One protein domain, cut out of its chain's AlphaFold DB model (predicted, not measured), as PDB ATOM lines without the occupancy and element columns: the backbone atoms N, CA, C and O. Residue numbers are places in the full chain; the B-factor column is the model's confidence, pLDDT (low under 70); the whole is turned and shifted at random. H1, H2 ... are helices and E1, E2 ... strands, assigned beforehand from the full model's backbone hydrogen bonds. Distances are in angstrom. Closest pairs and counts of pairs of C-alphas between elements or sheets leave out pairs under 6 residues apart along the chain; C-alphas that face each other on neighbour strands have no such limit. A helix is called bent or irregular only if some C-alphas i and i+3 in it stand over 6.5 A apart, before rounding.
ATOM      1  N   ILE A 136      20.023 -18.436 -28.567       87.56
ATOM      2  CA  ILE A 136      19.265 -19.199 -29.555       87.56
ATOM      3  C   ILE A 136      17.839 -19.384 -29.047       87.56
ATOM      4  O   ILE A 136      17.630 -19.926 -27.966       87.56
ATOM      5  N   GLY A 137      16.845 -18.968 -29.822       87.81
ATOM      6  CA  GLY A 137      15.440 -19.247 -29.543       87.81
ATOM      7  C   GLY A 137      15.066 -20.634 -30.051       87.81
ATOM      8  O   GLY A 137      15.381 -20.971 -31.192       87.81
ATOM      9  N   LEU A 138      14.375 -21.422 -29.230       87.88
ATOM     10  CA  LEU A 138      13.870 -22.747 -29.583       87.88
ATOM     11  C   LEU A 138      12.364 -22.675 -29.823       87.88
ATOM     12  O   LEU A 138      11.594 -22.354 -28.912       87.88
ATOM     13  N   TRP A 139      11.948 -23.004 -31.042       87.12
ATOM     14  CA  TRP A 139      10.568 -22.883 -31.495       87.12
ATOM     15  C   TRP A 139      10.020 -24.233 -31.945       87.12
ATOM     16  O   TRP A 139      10.701 -24.995 -32.630       87.12
ATOM     17  N   VAL A 140       8.770 -24.515 -31.587       85.69
ATOM     18  CA  VAL A 140       8.000 -25.628 -32.156       85.69
ATOM     19  C   VAL A 140       6.991 -25.051 -33.134       85.69
ATOM     20  O   VAL A 140       6.235 -24.137 -32.794       85.69
ATOM     21  N   VAL A 141       6.969 -25.600 -34.343       85.25
ATOM     22  CA  VAL A 141       6.046 -25.200 -35.401       85.25
ATOM     23  C   VAL A 141       4.902 -26.209 -35.474       85.25
ATOM     24  O   VAL A 141       5.120 -27.414 -35.575       85.25
ATOM     25  N   ASN A 142       3.668 -25.720 -35.411       84.75
ATOM     26  CA  ASN A 142       2.454 -26.515 -35.561       84.75
ATOM     27  C   ASN A 142       1.526 -25.833 -36.576       84.75
ATOM     28  O   ASN A 142       0.867 -24.833 -36.276       84.75
ATOM     29  N   GLY A 143       1.512 -26.358 -37.804       86.88
ATOM     30  CA  GLY A 143       0.849 -25.713 -38.935       86.88
ATOM     31  C   GLY A 143       1.496 -24.363 -39.255       86.88
ATOM     32  O   GLY A 143       2.704 -24.289 -39.459       86.88
ATOM     33  N   ASN A 144       0.694 -23.296 -39.263       84.31
ATOM     34  CA  ASN A 144       1.163 -21.926 -39.516       84.31
ATOM     35  C   ASN A 144       1.616 -21.195 -38.244       84.31
ATOM     36  O   ASN A 144       2.029 -20.038 -38.314       84.31
ATOM     37  N   ASN A 145       1.510 -21.842 -37.083       82.44
ATOM     38  CA  ASN A 145       1.858 -21.230 -35.813       82.44
ATOM     39  C   ASN A 145       3.242 -21.699 -35.370       82.44
ATOM     40  O   ASN A 145       3.535 -22.893 -35.388       82.44
ATOM     41  N   SER A 146       4.074 -20.756 -34.938       82.81
ATOM     42  CA  SER A 146       5.375 -21.027 -34.332       82.81
ATOM     43  C   SER A 146       5.359 -20.503 -32.904       82.81
ATOM     44  O   SER A 146       5.004 -19.345 -32.678       82.81
ATOM     45  N   TYR A 147       5.721 -21.353 -31.947       79.06
ATOM     46  CA  TYR A 147       5.710 -21.020 -30.526       79.06
ATOM     47  C   TYR A 147       7.118 -21.186 -29.955       79.06
ATOM     48  O   TYR A 147       7.648 -22.303 -29.998       79.06
ATOM     49  N   PRO A 148       7.735 -20.127 -29.408       80.94
ATOM     50  CA  PRO A 148       8.980 -20.282 -28.685       80.94
ATOM     51  C   PRO A 148       8.646 -20.895 -27.332       80.94
ATOM     52  O   PRO A 148       7.780 -20.409 -26.601       80.94
ATOM     53  N   PHE A 149       9.324 -21.978 -26.996       83.69
ATOM     54  CA  PHE A 149       9.087 -22.668 -25.730       83.69
ATOM     55  C   PHE A 149      10.292 -22.548 -24.795       83.69
ATOM     56  O   PHE A 149      10.117 -22.498 -23.579       83.69
ATOM     57  N   CYS A 150      11.500 -22.441 -25.354       89.44
ATOM     58  CA  CYS A 150      12.749 -22.326 -24.614       89.44
ATOM     59  C   CYS A 150      13.785 -21.500 -25.384       89.44
ATOM     60  O   CYS A 150      13.588 -21.120 -26.535       89.44
ATOM     61  N   ASN A 151      14.926 -21.285 -24.746       90.62
ATOM     62  CA  ASN A 151      16.149 -20.789 -25.339       90.62
ATOM     63  C   ASN A 151      17.263 -21.822 -25.155       90.62
ATOM     64  O   ASN A 151      17.171 -22.783 -24.382       90.62
ATOM     65  N   ALA A 152      18.339 -21.577 -25.871       90.88
ATOM     66  CA  ALA A 152      19.630 -22.187 -25.691       90.88
ATOM     67  C   ALA A 152      20.703 -21.104 -25.840       90.88
ATOM     68  O   ALA A 152      20.419 -19.963 -26.211       90.88
ATOM     69  N   VAL A 153      21.948 -21.468 -25.568       90.81
ATOM     70  CA  VAL A 153      23.098 -20.592 -25.765       90.81
ATOM     71  C   VAL A 153      24.177 -21.310 -26.549       90.81
ATOM     72  O   VAL A 153      24.521 -22.452 -26.249       90.81
ATOM     73  N   TYR A 154      24.705 -20.623 -27.552       88.69
ATOM     74  CA  TYR A 154      25.934 -20.983 -28.228       88.69
ATOM     75  C   TYR A 154      27.119 -20.561 -27.366       88.69
ATOM     76  O   TYR A 154      27.306 -19.375 -27.096       88.69
ATOM     77  N   ALA A 155      27.912 -21.527 -26.923       87.12
ATOM     78  CA  ALA A 155      29.031 -21.311 -26.021       87.12
ATOM     79  C   ALA A 155      30.290 -22.029 -26.515       87.12
ATOM     80  O   ALA A 155      30.251 -22.848 -27.435       87.12
ATOM     81  N   THR A 156      31.415 -21.707 -25.891       83.94
ATOM     82  CA  THR A 156      32.672 -22.432 -26.064       83.94
ATOM     83  C   THR A 156      32.869 -23.367 -24.884       83.94
ATOM     84  O   THR A 156      32.815 -22.930 -23.737       83.94
ATOM     85  N   ASP A 157      33.113 -24.643 -25.166       80.19
ATOM     86  CA  ASP A 157      33.508 -25.608 -24.152       80.19
ATOM     87  C   ASP A 157      34.848 -25.167 -23.536       80.19
ATOM     88  O   ASP A 157      35.839 -25.031 -24.252       80.19
ATOM     89  N   PRO A 158      34.914 -24.922 -22.228       75.06
ATOM     90  CA  PRO A 158      36.109 -24.380 -21.581       75.06
ATOM     91  C   PRO A 158      37.287 -25.360 -21.529       75.06
ATOM     92  O   PRO A 158      38.423 -24.919 -21.376       75.06
ATOM     93  N   LYS A 159      37.052 -26.672 -21.684       76.81
ATOM     94  CA  LYS A 159      38.115 -27.689 -21.728       76.81
ATOM     95  C   LYS A 159      38.648 -27.882 -23.142       76.81
ATOM     96  O   LYS A 159      39.855 -27.966 -23.343       76.81
ATOM     97  N   THR A 160      37.753 -27.992 -24.121       80.56
ATOM     98  CA  THR A 160      38.120 -28.356 -25.505       80.56
ATOM     99  C   THR A 160      38.185 -27.171 -26.459       80.56
ATOM    100  O   THR A 160      38.633 -27.321 -27.594       80.56
ATOM    101  N   LEU A 161      37.701 -26.003 -26.031       78.44
ATOM    102  CA  LEU A 161      37.447 -24.822 -26.860       78.44
ATOM    103  C   LEU A 161      36.501 -25.086 -28.043       78.44
ATOM    104  O   LEU A 161      36.367 -24.253 -28.943       78.44
ATOM    105  N   ALA A 162      35.815 -26.231 -28.045       79.81
ATOM    106  CA  ALA A 162      34.891 -26.594 -29.099       79.81
ATOM    107  C   ALA A 162      33.579 -25.802 -28.970       79.81
ATOM    108  O   ALA A 162      33.125 -25.522 -27.858       79.81
ATOM    109  N   PRO A 163      32.926 -25.472 -30.094       79.25
ATOM    110  CA  PRO A 163      31.581 -24.918 -30.068       79.25
ATOM    111  C   PRO A 163      30.591 -25.909 -29.449       79.25
ATOM    112  O   PRO A 163      30.570 -27.090 -29.806       79.25
ATOM    113  N   ILE A 164      29.742 -25.421 -28.552       84.31
ATOM    114  CA  ILE A 164      28.683 -26.192 -27.896       84.31
ATOM    115  C   ILE A 164      27.387 -25.390 -27.860       84.31
ATOM    116  O   ILE A 164      27.396 -24.162 -27.897       84.31
ATOM    117  N   VAL A 165      26.257 -26.092 -27.770       87.94
ATOM    118  CA  VAL A 165      24.965 -25.473 -27.465       87.94
ATOM    119  C   VAL A 165      24.453 -26.044 -26.157       87.94
ATOM    120  O   VAL A 165      24.383 -27.263 -25.993       87.94
ATOM    121  N   LEU A 166      24.102 -25.162 -25.230       90.31
ATOM    122  CA  LEU A 166      23.587 -25.519 -23.913       90.31
ATOM    123  C   LEU A 166      22.124 -25.091 -23.801       90.31
ATOM    124  O   LEU A 166      21.761 -23.982 -24.187       90.31
ATOM    125  N   THR A 167      21.283 -25.966 -23.261       91.31
ATOM    126  CA  THR A 167      19.888 -25.671 -22.905       91.31
ATOM    127  C   THR A 167      19.518 -26.439 -21.637       91.31
ATOM    128  O   THR A 167      20.344 -27.152 -21.075       91.31
ATOM    129  N   LEU A 168      18.287 -26.305 -21.160       89.62
ATOM    130  CA  LEU A 168      17.807 -27.078 -20.015       89.62
ATOM    131  C   LEU A 168      17.306 -28.455 -20.430       89.62
ATOM    132  O   LEU A 168      16.781 -28.635 -21.528       89.62
ATOM    133  N   ASP A 169      17.367 -29.407 -19.505       86.94
ATOM    134  CA  ASP A 169      16.923 -30.781 -19.741       86.94
ATOM    135  C   ASP A 169      15.460 -30.839 -20.185       86.94
ATOM    136  O   ASP A 169      15.132 -31.505 -21.163       86.94
ATOM    137  N   PHE A 170      14.562 -30.092 -19.536       86.81
ATOM    138  CA  PHE A 170      13.154 -30.093 -19.946       86.81
ATOM    139  C   PHE A 170      12.936 -29.452 -21.326       86.81
ATOM    140  O   PHE A 170      12.014 -29.844 -22.048       86.81
ATOM    141  N   CYS A 171      13.792 -28.505 -21.728       89.12
ATOM    142  CA  CYS A 171      13.769 -27.944 -23.074       89.12
ATOM    143  C   CYS A 171      14.177 -29.009 -24.095       89.12
ATOM    144  O   CYS A 171      13.479 -29.206 -25.088       89.12
ATOM    145  N   TYR A 172      15.238 -29.768 -23.807       88.00
ATOM    146  CA  TYR A 172      15.632 -30.920 -24.616       88.00
ATOM    147  C   TYR A 172      14.525 -31.980 -24.706       88.00
ATOM    148  O   TYR A 172      14.219 -32.455 -25.797       88.00
ATOM    149  N   GLN A 173      13.870 -32.327 -23.595       87.50
ATOM    150  CA  GLN A 173      12.785 -33.315 -23.616       87.50
ATOM    151  C   GLN A 173      11.598 -32.846 -24.464       87.50
ATOM    152  O   GLN A 173      10.999 -33.640 -25.194       87.50
ATOM    153  N   THR A 174      11.299 -31.545 -24.433       87.56
ATOM    154  CA  THR A 174      10.277 -30.938 -25.296       87.56
ATOM    155  C   THR A 174      10.677 -31.035 -26.772       87.56
ATOM    156  O   THR A 174       9.870 -31.475 -27.590       87.56
ATOM    157  N   LEU A 175      11.939 -30.731 -27.110       86.00
ATOM    158  CA  LEU A 175      12.489 -30.910 -28.463       86.00
ATOM    159  C   LEU A 175      12.413 -32.361 -28.942       86.00
ATOM    160  O   LEU A 175      12.003 -32.629 -30.071       86.00
ATOM    161  N   SER A 176      12.797 -33.302 -28.083       85.75
ATOM    162  CA  SER A 176      12.789 -34.735 -28.374       85.75
ATOM    163  C   SER A 176      11.367 -35.239 -28.638       85.75
ATOM    164  O   SER A 176      11.114 -35.956 -29.612       85.75
ATOM    165  N   THR A 177      10.405 -34.779 -27.835       88.00
ATOM    166  CA  THR A 177       8.981 -35.097 -28.002       88.00
ATOM    167  C   THR A 177       8.427 -34.518 -29.303       88.00
ATOM    168  O   THR A 177       7.797 -35.246 -30.069       88.00
ATOM    169  N   ALA A 178       8.703 -33.243 -29.599       86.19
ATOM    170  CA  ALA A 178       8.299 -32.602 -30.853       86.19
ATOM    171  C   ALA A 178       8.872 -33.345 -32.072       86.19
ATOM    172  O   ALA A 178       8.138 -33.660 -33.010       86.19
ATOM    173  N   THR A 179      10.152 -33.720 -32.011       83.44
ATOM    174  CA  THR A 179      10.836 -34.497 -33.056       83.44
ATOM    175  C   THR A 179      10.184 -35.865 -33.260       83.44
ATOM    176  O   THR A 179       9.910 -36.262 -34.393       83.44
ATOM    177  N   THR A 180       9.873 -36.574 -32.171       87.56
ATOM    178  CA  THR A 180       9.182 -37.877 -32.207       87.56
ATOM    179  C   THR A 180       7.785 -37.755 -32.816       87.56
ATOM    180  O   THR A 180       7.366 -38.603 -33.604       87.56
ATOM    181  N   ALA A 181       7.089 -36.655 -32.518       88.50
ATOM    182  CA  ALA A 181       5.801 -36.302 -33.104       88.50
ATOM    183  C   ALA A 181       5.899 -35.768 -34.548       88.50
ATOM    184  O   ALA A 181       4.874 -35.428 -35.138       88.50
ATOM    185  N   LYS A 182       7.106 -35.703 -35.134       88.75
ATOM    186  CA  LYS A 182       7.384 -35.137 -36.465       88.75
ATOM    187  C   LYS A 182       6.927 -33.681 -36.614       88.75
ATOM    188  O   LYS A 182       6.606 -33.240 -37.717       88.75
ATOM    189  N   LEU A 183       6.900 -32.938 -35.510       86.06
ATOM    190  CA  LEU A 183       6.683 -31.500 -35.537       86.06
ATOM    191  C   LEU A 183       7.989 -30.809 -35.945       86.06
ATOM    192  O   LEU A 183       9.047 -31.152 -35.404       86.06
ATOM    193  N   PRO A 184       7.952 -29.844 -36.877       83.19
ATOM    194  CA  PRO A 184       9.135 -29.069 -37.201       83.19
ATOM    195  C   PRO A 184       9.597 -28.255 -35.987       83.19
ATOM    196  O   PRO A 184       8.805 -27.577 -35.330       83.19
ATOM    197  N   VAL A 185      10.897 -28.316 -35.713       82.75
ATOM    198  CA  VAL A 185      11.573 -27.474 -34.725       82.75
ATOM    199  C   VAL A 185      12.410 -26.444 -35.470       82.75
ATOM    200  O   VAL A 185      13.084 -26.765 -36.454       82.75
ATOM    201  N   ASP A 186      12.368 -25.209 -34.990       81.81
ATOM    202  CA  ASP A 186      13.075 -24.074 -35.563       81.81
ATOM    203  C   ASP A 186      13.996 -23.430 -34.511       81.81
ATOM    204  O   ASP A 186      13.625 -23.257 -33.346       81.81
ATOM    205  N   PHE A 187      15.219 -23.118 -34.932       82.75
ATOM    206  CA  PHE A 187      16.253 -22.482 -34.119       82.75
ATOM    207  C   PHE A 187      16.456 -21.077 -34.667       82.75
ATOM    208  O   PHE A 187      16.813 -20.916 -35.832       82.75
ATOM    209  N   ARG A 188      16.236 -20.054 -33.840       80.12
ATOM    210  CA  ARG A 188      16.327 -18.654 -34.280       80.12
ATOM    211  C   ARG A 188      17.457 -17.919 -33.580       80.12
ATOM    212  O   ARG A 188      17.593 -18.029 -32.363       80.12
ATOM    213  N   LEU A 189      18.234 -17.166 -34.355       75.75
ATOM    214  CA  LEU A 189      19.190 -16.173 -33.863       75.75
ATOM    215  C   LEU A 189      18.582 -14.765 -33.993       75.75
ATOM    216  O   LEU A 189      17.538 -14.582 -34.630       75.75
ATOM    217  N   SER A 190      19.187 -13.768 -33.342       66.06
ATOM    218  CA  SER A 190      18.521 -12.474 -33.187       66.06
ATOM    219  C   SER A 190      18.507 -11.753 -34.518       66.06
ATOM    220  O   SER A 190      19.537 -11.636 -35.184       66.06
ATOM    221  N   GLY A 191      17.329 -11.272 -34.917       59.88
ATOM    222  CA  GLY A 191      17.165 -10.544 -36.171       59.88
ATOM    223  C   GLY A 191      17.361 -11.390 -37.433       59.88
ATOM    224  O   GLY A 191      17.440 -10.816 -38.516       59.88
ATOM    225  N   SER A 192      17.432 -12.721 -37.322       57.91
ATOM    226  CA  SER A 192      17.417 -13.606 -38.485       57.91
ATOM    227  C   SER A 192      16.009 -14.122 -38.766       57.91
ATOM    228  O   SER A 192      15.288 -14.507 -37.841       57.91
ATOM    229  N   ASP A 193      15.658 -14.214 -40.049       57.72
ATOM    230  CA  ASP A 193      14.581 -15.088 -40.519       57.72
ATOM    231  C   ASP A 193      14.766 -16.517 -39.967       57.72
ATOM    232  O   ASP A 193      15.894 -16.891 -39.624       57.72
ATOM    233  N   PRO A 194      13.692 -17.326 -39.846       56.56
ATOM    234  CA  PRO A 194      13.799 -18.720 -39.412       56.56
ATOM    235  C   PRO A 194      14.922 -19.420 -40.182       56.56
ATOM    236  O   PRO A 194      14.870 -19.535 -41.407       56.56
ATOM    237  N   LEU A 195      15.958 -19.859 -39.464       52.59
ATOM    238  CA  LEU A 195      17.258 -20.241 -40.034       52.59
ATOM    239  C   LEU A 195      17.244 -21.616 -40.721       52.59
ATOM    240  O   LEU A 195      18.287 -22.188 -41.028       52.59
ATOM    241  N   GLY A 196      16.050 -22.146 -40.975       51.69
ATOM    242  CA  GLY A 196      15.809 -23.465 -41.531       51.69
ATOM    243  C   GLY A 196      15.371 -24.461 -40.462       51.69
ATOM    244  O   GLY A 196      15.898 -24.502 -39.350       51.69
ATOM    245  N   TYR A 197      14.403 -25.299 -40.833       52.06
ATOM    246  CA  TYR A 197      13.909 -26.382 -39.995       52.06
ATOM    247  C   TYR A 197      15.040 -27.360 -39.691       52.06
ATOM    248  O   TYR A 197      15.545 -28.050 -40.581       52.06
ATOM    249  N   ALA A 198      15.427 -27.445 -38.423       52.16
ATOM    250  CA  ALA A 198      16.364 -28.457 -37.989       52.16
ATOM    251  C   ALA A 198      15.590 -29.769 -37.804       52.16
ATOM    252  O   ALA A 198      15.098 -30.072 -36.720       52.16
ATOM    253  N   SER A 199      15.468 -30.573 -38.861       49.44
ATOM    254  CA  SER A 199      14.984 -31.953 -38.754       49.44
ATOM    255  C   SER A 199      16.099 -32.851 -38.214       49.44
ATOM    256  O   SER A 199      16.588 -33.723 -38.930       49.44
ATOM    257  N   TYR A 200      16.593 -32.596 -37.001       54.25
ATOM    258  CA  TYR A 200      17.801 -33.266 -36.525       54.25
ATOM    259  C   TYR A 200      17.701 -33.806 -35.101       54.25
ATOM    260  O   TYR A 200      17.242 -33.153 -34.170       54.25
ATOM    261  N   LEU A 201      18.195 -35.040 -34.969       54.75
ATOM    262  CA  LEU A 201      18.387 -35.783 -33.732       54.75
ATOM    263  C   LEU A 201      19.419 -35.068 -32.857       54.75
ATOM    264  O   LEU A 201      20.622 -35.148 -33.107       54.75
ATOM    265  N   PHE A 202      18.953 -34.394 -31.816       63.78
ATOM    266  CA  PHE A 202      19.819 -33.962 -30.731       63.78
ATOM    267  C   PHE A 202      20.162 -35.175 -29.871       63.78
ATOM    268  O   PHE A 202      19.273 -35.818 -29.303       63.78
ATOM    269  N   ARG A 203      21.451 -35.497 -29.760       62.31
ATOM    270  CA  ARG A 203      21.912 -36.429 -28.732       62.31
ATOM    271  C   ARG A 203      22.121 -35.652 -27.441       62.31
ATOM    272  O   ARG A 203      22.910 -34.713 -27.417       62.31
ATOM    273  N   ASN A 204      21.399 -36.054 -26.398       65.69
ATOM    274  CA  ASN A 204      21.771 -35.723 -25.033       65.69
ATOM    275  C   ASN A 204      22.985 -36.580 -24.690       65.69
ATOM    276  O   ASN A 204      22.872 -37.804 -24.614       65.69
ATOM    277  N   THR A 205      24.148 -35.951 -24.584       59.03
ATOM    278  CA  THR A 205      25.381 -36.660 -24.243       59.03
ATOM    279  C   THR A 205      25.681 -36.621 -22.757       59.03
ATOM    280  O   THR A 205      26.262 -37.575 -22.251       59.03
ATOM    281  N   THR A 206      25.199 -35.602 -22.047       60.22
ATOM    282  CA  THR A 206      25.334 -35.455 -20.596       60.22
ATOM    283  C   THR A 206      24.289 -34.461 -20.082       60.22
ATOM    284  O   THR A 206      24.351 -33.275 -20.414       60.22
ATOM    285  N   ALA A 207      23.354 -34.932 -19.252       60.31
ATOM    286  CA  ALA A 207      22.528 -34.073 -18.410       60.31
ATOM    287  C   ALA A 207      23.286 -33.841 -17.105       60.31
ATOM    288  O   ALA A 207      23.400 -34.746 -16.275       60.31
ATOM    289  N   VAL A 208      23.852 -32.651 -16.933       65.25
ATOM    290  CA  VAL A 208      24.526 -32.290 -15.686       65.25
ATOM    291  C   VAL A 208      23.643 -31.270 -15.006       65.25
ATOM    292  O   VAL A 208      23.503 -30.143 -15.471       65.25
ATOM    293  N   SER A 209      23.041 -31.671 -13.885       71.25
ATOM    294  CA  SER A 209      22.308 -30.751 -13.017       71.25
ATOM    295  C   SER A 209      21.210 -29.943 -13.744       71.25
ATOM    296  O   SER A 209      21.089 -28.734 -13.545       71.25
ATOM    297  N   GLY A 210      20.408 -30.581 -14.604       77.56
ATOM    298  CA  GLY A 210      19.308 -29.903 -15.299       77.56
ATOM    299  C   GLY A 210      19.709 -29.161 -16.579       77.56
ATOM    300  O   GLY A 210      18.844 -28.531 -17.194       77.56
ATOM    301  N   VAL A 211      20.986 -29.210 -16.978       83.38
ATOM    302  CA  VAL A 211      21.513 -28.641 -18.226       83.38
ATOM    303  C   VAL A 211      21.889 -29.765 -19.190       83.38
ATOM    304  O   VAL A 211      22.688 -30.641 -18.860       83.38
ATOM    305  N   THR A 212      21.364 -29.686 -20.412       84.56
ATOM    306  CA  THR A 212      21.674 -30.602 -21.510       84.56
ATOM    307  C   THR A 212      22.580 -29.909 -22.521       84.56
ATOM    308  O   THR A 212      22.280 -28.821 -23.026       84.56
ATOM    309  N   ARG A 213      23.661 -30.600 -22.886       86.06
ATOM    310  CA  ARG A 213      24.485 -30.268 -24.050       86.06
ATOM    311  C   ARG A 213      23.852 -30.845 -25.315       86.06
ATOM    312  O   ARG A 213      23.607 -32.045 -25.405       86.06
ATOM    313  N   LEU A 214      23.600 -29.986 -26.299       82.00
ATOM    314  CA  LEU A 214      23.104 -30.389 -27.610       82.00
ATOM    315  C   LEU A 214      24.291 -30.670 -28.532       82.00
ATOM    316  O   LEU A 214      24.945 -29.750 -29.023       82.00
ATOM    317  N   GLU A 215      24.569 -31.946 -28.791       72.44
ATOM    318  CA  GLU A 215      25.596 -32.331 -29.758       72.44
ATOM    319  C   GLU A 215      24.993 -32.533 -31.148       72.44
ATOM    320  O   GLU A 215      24.385 -33.563 -31.448       72.44
ATOM    321  N   ASN A 216      25.184 -31.544 -32.024       66.38
ATOM    322  CA  ASN A 216      25.075 -31.739 -33.465       66.38
ATOM    323  C   ASN A 216      26.042 -30.814 -34.216       66.38
ATOM    324  O   ASN A 216      25.801 -29.620 -34.395       66.38
ATOM    325  N   THR A 217      27.142 -31.395 -34.689       53.72
ATOM    326  CA  THR A 217      28.203 -30.690 -35.415       53.72
ATOM    327  C   THR A 217      27.736 -30.104 -36.746       53.72
ATOM    328  O   THR A 217      28.314 -29.113 -37.184       53.72
ATOM    329  N   GLN A 218      26.689 -30.643 -37.383       57.56
ATOM    330  CA  GLN A 218      26.155 -30.094 -38.638       57.56
ATOM    331  C   GLN A 218      25.317 -28.836 -38.412       57.56
ATOM    332  O   GLN A 218      25.415 -27.891 -39.194       57.56
ATOM    333  N   VAL A 219      24.563 -28.785 -37.307       58.12
ATOM    334  CA  VAL A 219      23.866 -27.560 -36.889       58.12
ATOM    335  C   VAL A 219      24.896 -26.489 -36.522       58.12
ATOM    336  O   VAL A 219      24.813 -25.355 -36.964       58.12
ATOM    337  N   LEU A 220      25.958 -26.850 -35.806       61.44
ATOM    338  CA  LEU A 220      26.994 -25.882 -35.447       61.44
ATOM    339  C   LEU A 220      27.774 -25.359 -36.669       61.44
ATOM    340  O   LEU A 220      28.033 -24.168 -36.772       61.44
ATOM    341  N   THR A 221      28.136 -26.214 -37.624       59.59
ATOM    342  CA  THR A 221      28.988 -25.797 -38.755       59.59
ATOM    343  C   THR A 221      28.230 -25.103 -39.888       59.59
ATOM    344  O   THR A 221      28.795 -24.227 -40.539       59.59
ATOM    345  N   GLY A 222      26.965 -25.464 -40.127       60.81
ATOM    346  CA  GLY A 222      26.135 -24.829 -41.155       60.81
ATOM    347  C   GLY A 222      25.525 -23.495 -40.718       60.81
ATOM    348  O   GLY A 222      25.478 -22.561 -41.516       60.81
ATOM    349  N   TYR A 223      25.084 -23.395 -39.458       63.34
ATOM    350  CA  TYR A 223      24.343 -22.232 -38.954       63.34
ATOM    351  C   TYR A 223      25.267 -21.095 -38.520       63.34
ATOM    352  O   TYR A 223      24.956 -19.929 -38.742       63.34
ATOM    353  N   PHE A 224      26.433 -21.433 -37.967       62.69
ATOM    354  CA  PHE A 224      27.463 -20.461 -37.607       62.69
ATOM    355  C   PHE A 224      28.438 -20.210 -38.760       62.69
ATOM    356  O   PHE A 224      29.607 -19.889 -38.541       62.69
ATOM    357  N   ASN A 225      27.974 -20.367 -40.005       60.06
ATOM    358  CA  ASN A 225      28.798 -20.063 -41.158       60.06
ATOM    359  C   ASN A 225      29.028 -18.540 -41.222       60.06
ATOM    360  O   ASN A 225      28.070 -17.798 -41.439       60.06
ATOM    361  N   PRO A 226      30.279 -18.062 -41.109       54.41
ATOM    362  CA  PRO A 226      30.628 -16.641 -41.180       54.41
ATOM    363  C   PRO A 226      30.119 -15.918 -42.442       54.41
ATOM    364  O   PRO A 226      30.029 -14.690 -42.468       54.41
ATOM    365  N   ALA A 227      29.770 -16.665 -43.495       54.62
ATOM    366  CA  ALA A 227      29.235 -16.135 -44.743       54.62
ATOM    367  C   ALA A 227      27.776 -15.640 -44.663       54.62
ATOM    368  O   ALA A 227      27.360 -14.892 -45.544       54.62
ATOM    369  N   SER A 228      26.996 -16.014 -43.638       57.19
ATOM    370  CA  SER A 228      25.598 -15.563 -43.481       57.19
ATOM    371  C   SER A 228      25.476 -14.088 -43.072       57.19
ATOM    372  O   SER A 228      24.375 -13.545 -43.010       57.19
ATOM    373  N   GLY A 229      26.601 -13.431 -42.778       57.72
ATOM    374  CA  GLY A 229      26.656 -12.033 -42.377       57.72
ATOM    375  C   GLY A 229      26.228 -11.775 -40.928       57.72
ATOM    376  O   GLY A 229      26.504 -10.699 -40.407       57.72
ATOM    377  N   THR A 230      25.605 -12.731 -40.237       62.25
ATOM    378  CA  THR A 230      25.183 -12.570 -38.839       62.25
ATOM    379  C   THR A 230      26.385 -12.568 -37.889       62.25
ATOM    380  O   THR A 230      27.227 -13.464 -37.942       62.25
ATOM    381  N   CYS A 231      26.448 -11.575 -36.998       67.94
ATOM    382  CA  CYS A 231      27.491 -11.430 -35.979       67.94
ATOM    383  C   CYS A 231      27.023 -12.118 -34.693       67.94
ATOM    384  O   CYS A 231      26.190 -11.574 -33.967       67.94
ATOM    385  N   PHE A 232      27.566 -13.294 -34.399       70.50
ATOM    386  CA  PHE A 232      27.381 -13.980 -33.120       70.50
ATOM    387  C   PHE A 232      28.760 -14.272 -32.527       70.50
ATOM    388  O   PHE A 232      29.710 -14.576 -33.247       70.50
ATOM    389  N   SER A 233      28.882 -14.173 -31.207       76.38
ATOM    390  CA  SER A 233      30.070 -14.639 -30.491       76.38
ATOM    391  C   SER A 233      29.657 -15.801 -29.604       76.38
ATOM    392  O   SER A 233      28.653 -15.664 -28.903       76.38
ATOM    393  N   PRO A 234      30.398 -16.923 -29.586       82.75
ATOM    394  CA  PRO A 234      30.154 -17.932 -28.573       82.75
ATOM    395  C   PRO A 234      30.326 -17.308 -27.188       82.75
ATOM    396  O   PRO A 234      31.228 -16.495 -26.953       82.75
ATOM    397  N   ALA A 235      29.436 -17.684 -26.282       87.00
ATOM    398  CA  ALA A 235      29.523 -17.316 -24.890       87.00
ATOM    399  C   ALA A 235      30.692 -18.041 -24.207       87.00
ATOM    400  O   ALA A 235      30.899 -19.244 -24.365       87.00
ATOM    401  N   CYS A 236      31.440 -17.289 -23.415       87.19
ATOM    402  CA  CYS A 236      32.531 -17.792 -22.597       87.19
ATOM    403  C   CYS A 236      31.967 -18.341 -21.288       87.19
ATOM    404  O   CYS A 236      31.327 -17.592 -20.553       87.19
TER     405      CYS A 236
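What this domain is: This is residues 136 to 236 of the 359 residues of an uncharacterized protein of Pomacea canaliculata (UniProt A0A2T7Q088). One antiparallel sheet of six strands, strongly twisted and curled like part of a barrel, wraps round helix H1, while the short helix H2 packs on the same side of the sheet, near E3. The long, bent strand E2 runs through the sheet, and the last two printed residues, 235 and 236, pair beside its end. The printed part has 101 residues, with two named helices and six named strands in the order E1 E2 E3 H1 E4 E5 E6 H2; the sheet's order is E4 E1 E2 E3 E6 E5. The class is mixed, helices and strands. The whole is compact, with a radius of gyration of the C-alphas of 13.2 A, and flat, spanning 39 by 34 by 18 A.

Where its parts are: E1, residues 136 to 142, begins at C-alpha 136 (19.265, -19.199, -29.555) and is 19.3 A long. E2, residues 145 to 156, is 32.3 A long and bends by 59 degrees at residue 149. E3, residues 163 to 168, is 17.2 A long, and H1, residues 169 to 180, is 16.3 A long. E4 is residues 185 to 188, E5 residues 203 to 208 and E6 residues 211 to 215. H2, residues 217 to 223, is 9.9 A long and ends at C-alpha 223 (24.343, -22.232, -38.954).

How they stand to each other: E1, E2 and E3 form a meander, each strand the antiparallel neighbour of the one before. E1 and E2 are a hairpin, with N 138 and O 150 2.8 A apart. E2 and E3 are a hairpin too, with N 155 and O 164 2.9 A apart; the pairing is staggered, for E2 pairs with E1 over its residues 145 to 152 and with E3 over its residues 153 to 156. Edge strand E4 is antiparallel to E1, with N 139 and O 186 2.9 A apart. E6 is antiparallel to E3, with N 212 and O 167 2.8 A apart. E5, the other edge strand, forms a hairpin with E6, with N 208 and O 211 3.0 A apart. The sheet curls round H1; the closest C-alphas of H1 and E6 are those of Asp 169 and Thr 212, 5.1 A apart. H1 and H2 are on one face, two layers, and apart from each other. H2 is 8.7 A over the sheet and runs across the strands, at 68 degrees to E2 on the local plane. In both helices every O i to N i+4 pair is within hydrogen-bond range.

The domain as a whole: The farthest C-alphas, of Asn 144 and Lys 159, are 41.4 A apart. The printed part has no cut. The link from E4 to E5, 14 residues, is long. Mean pLDDT of the printed part is 75.4; residues 190 to 208 and 216 to 231 are under 70.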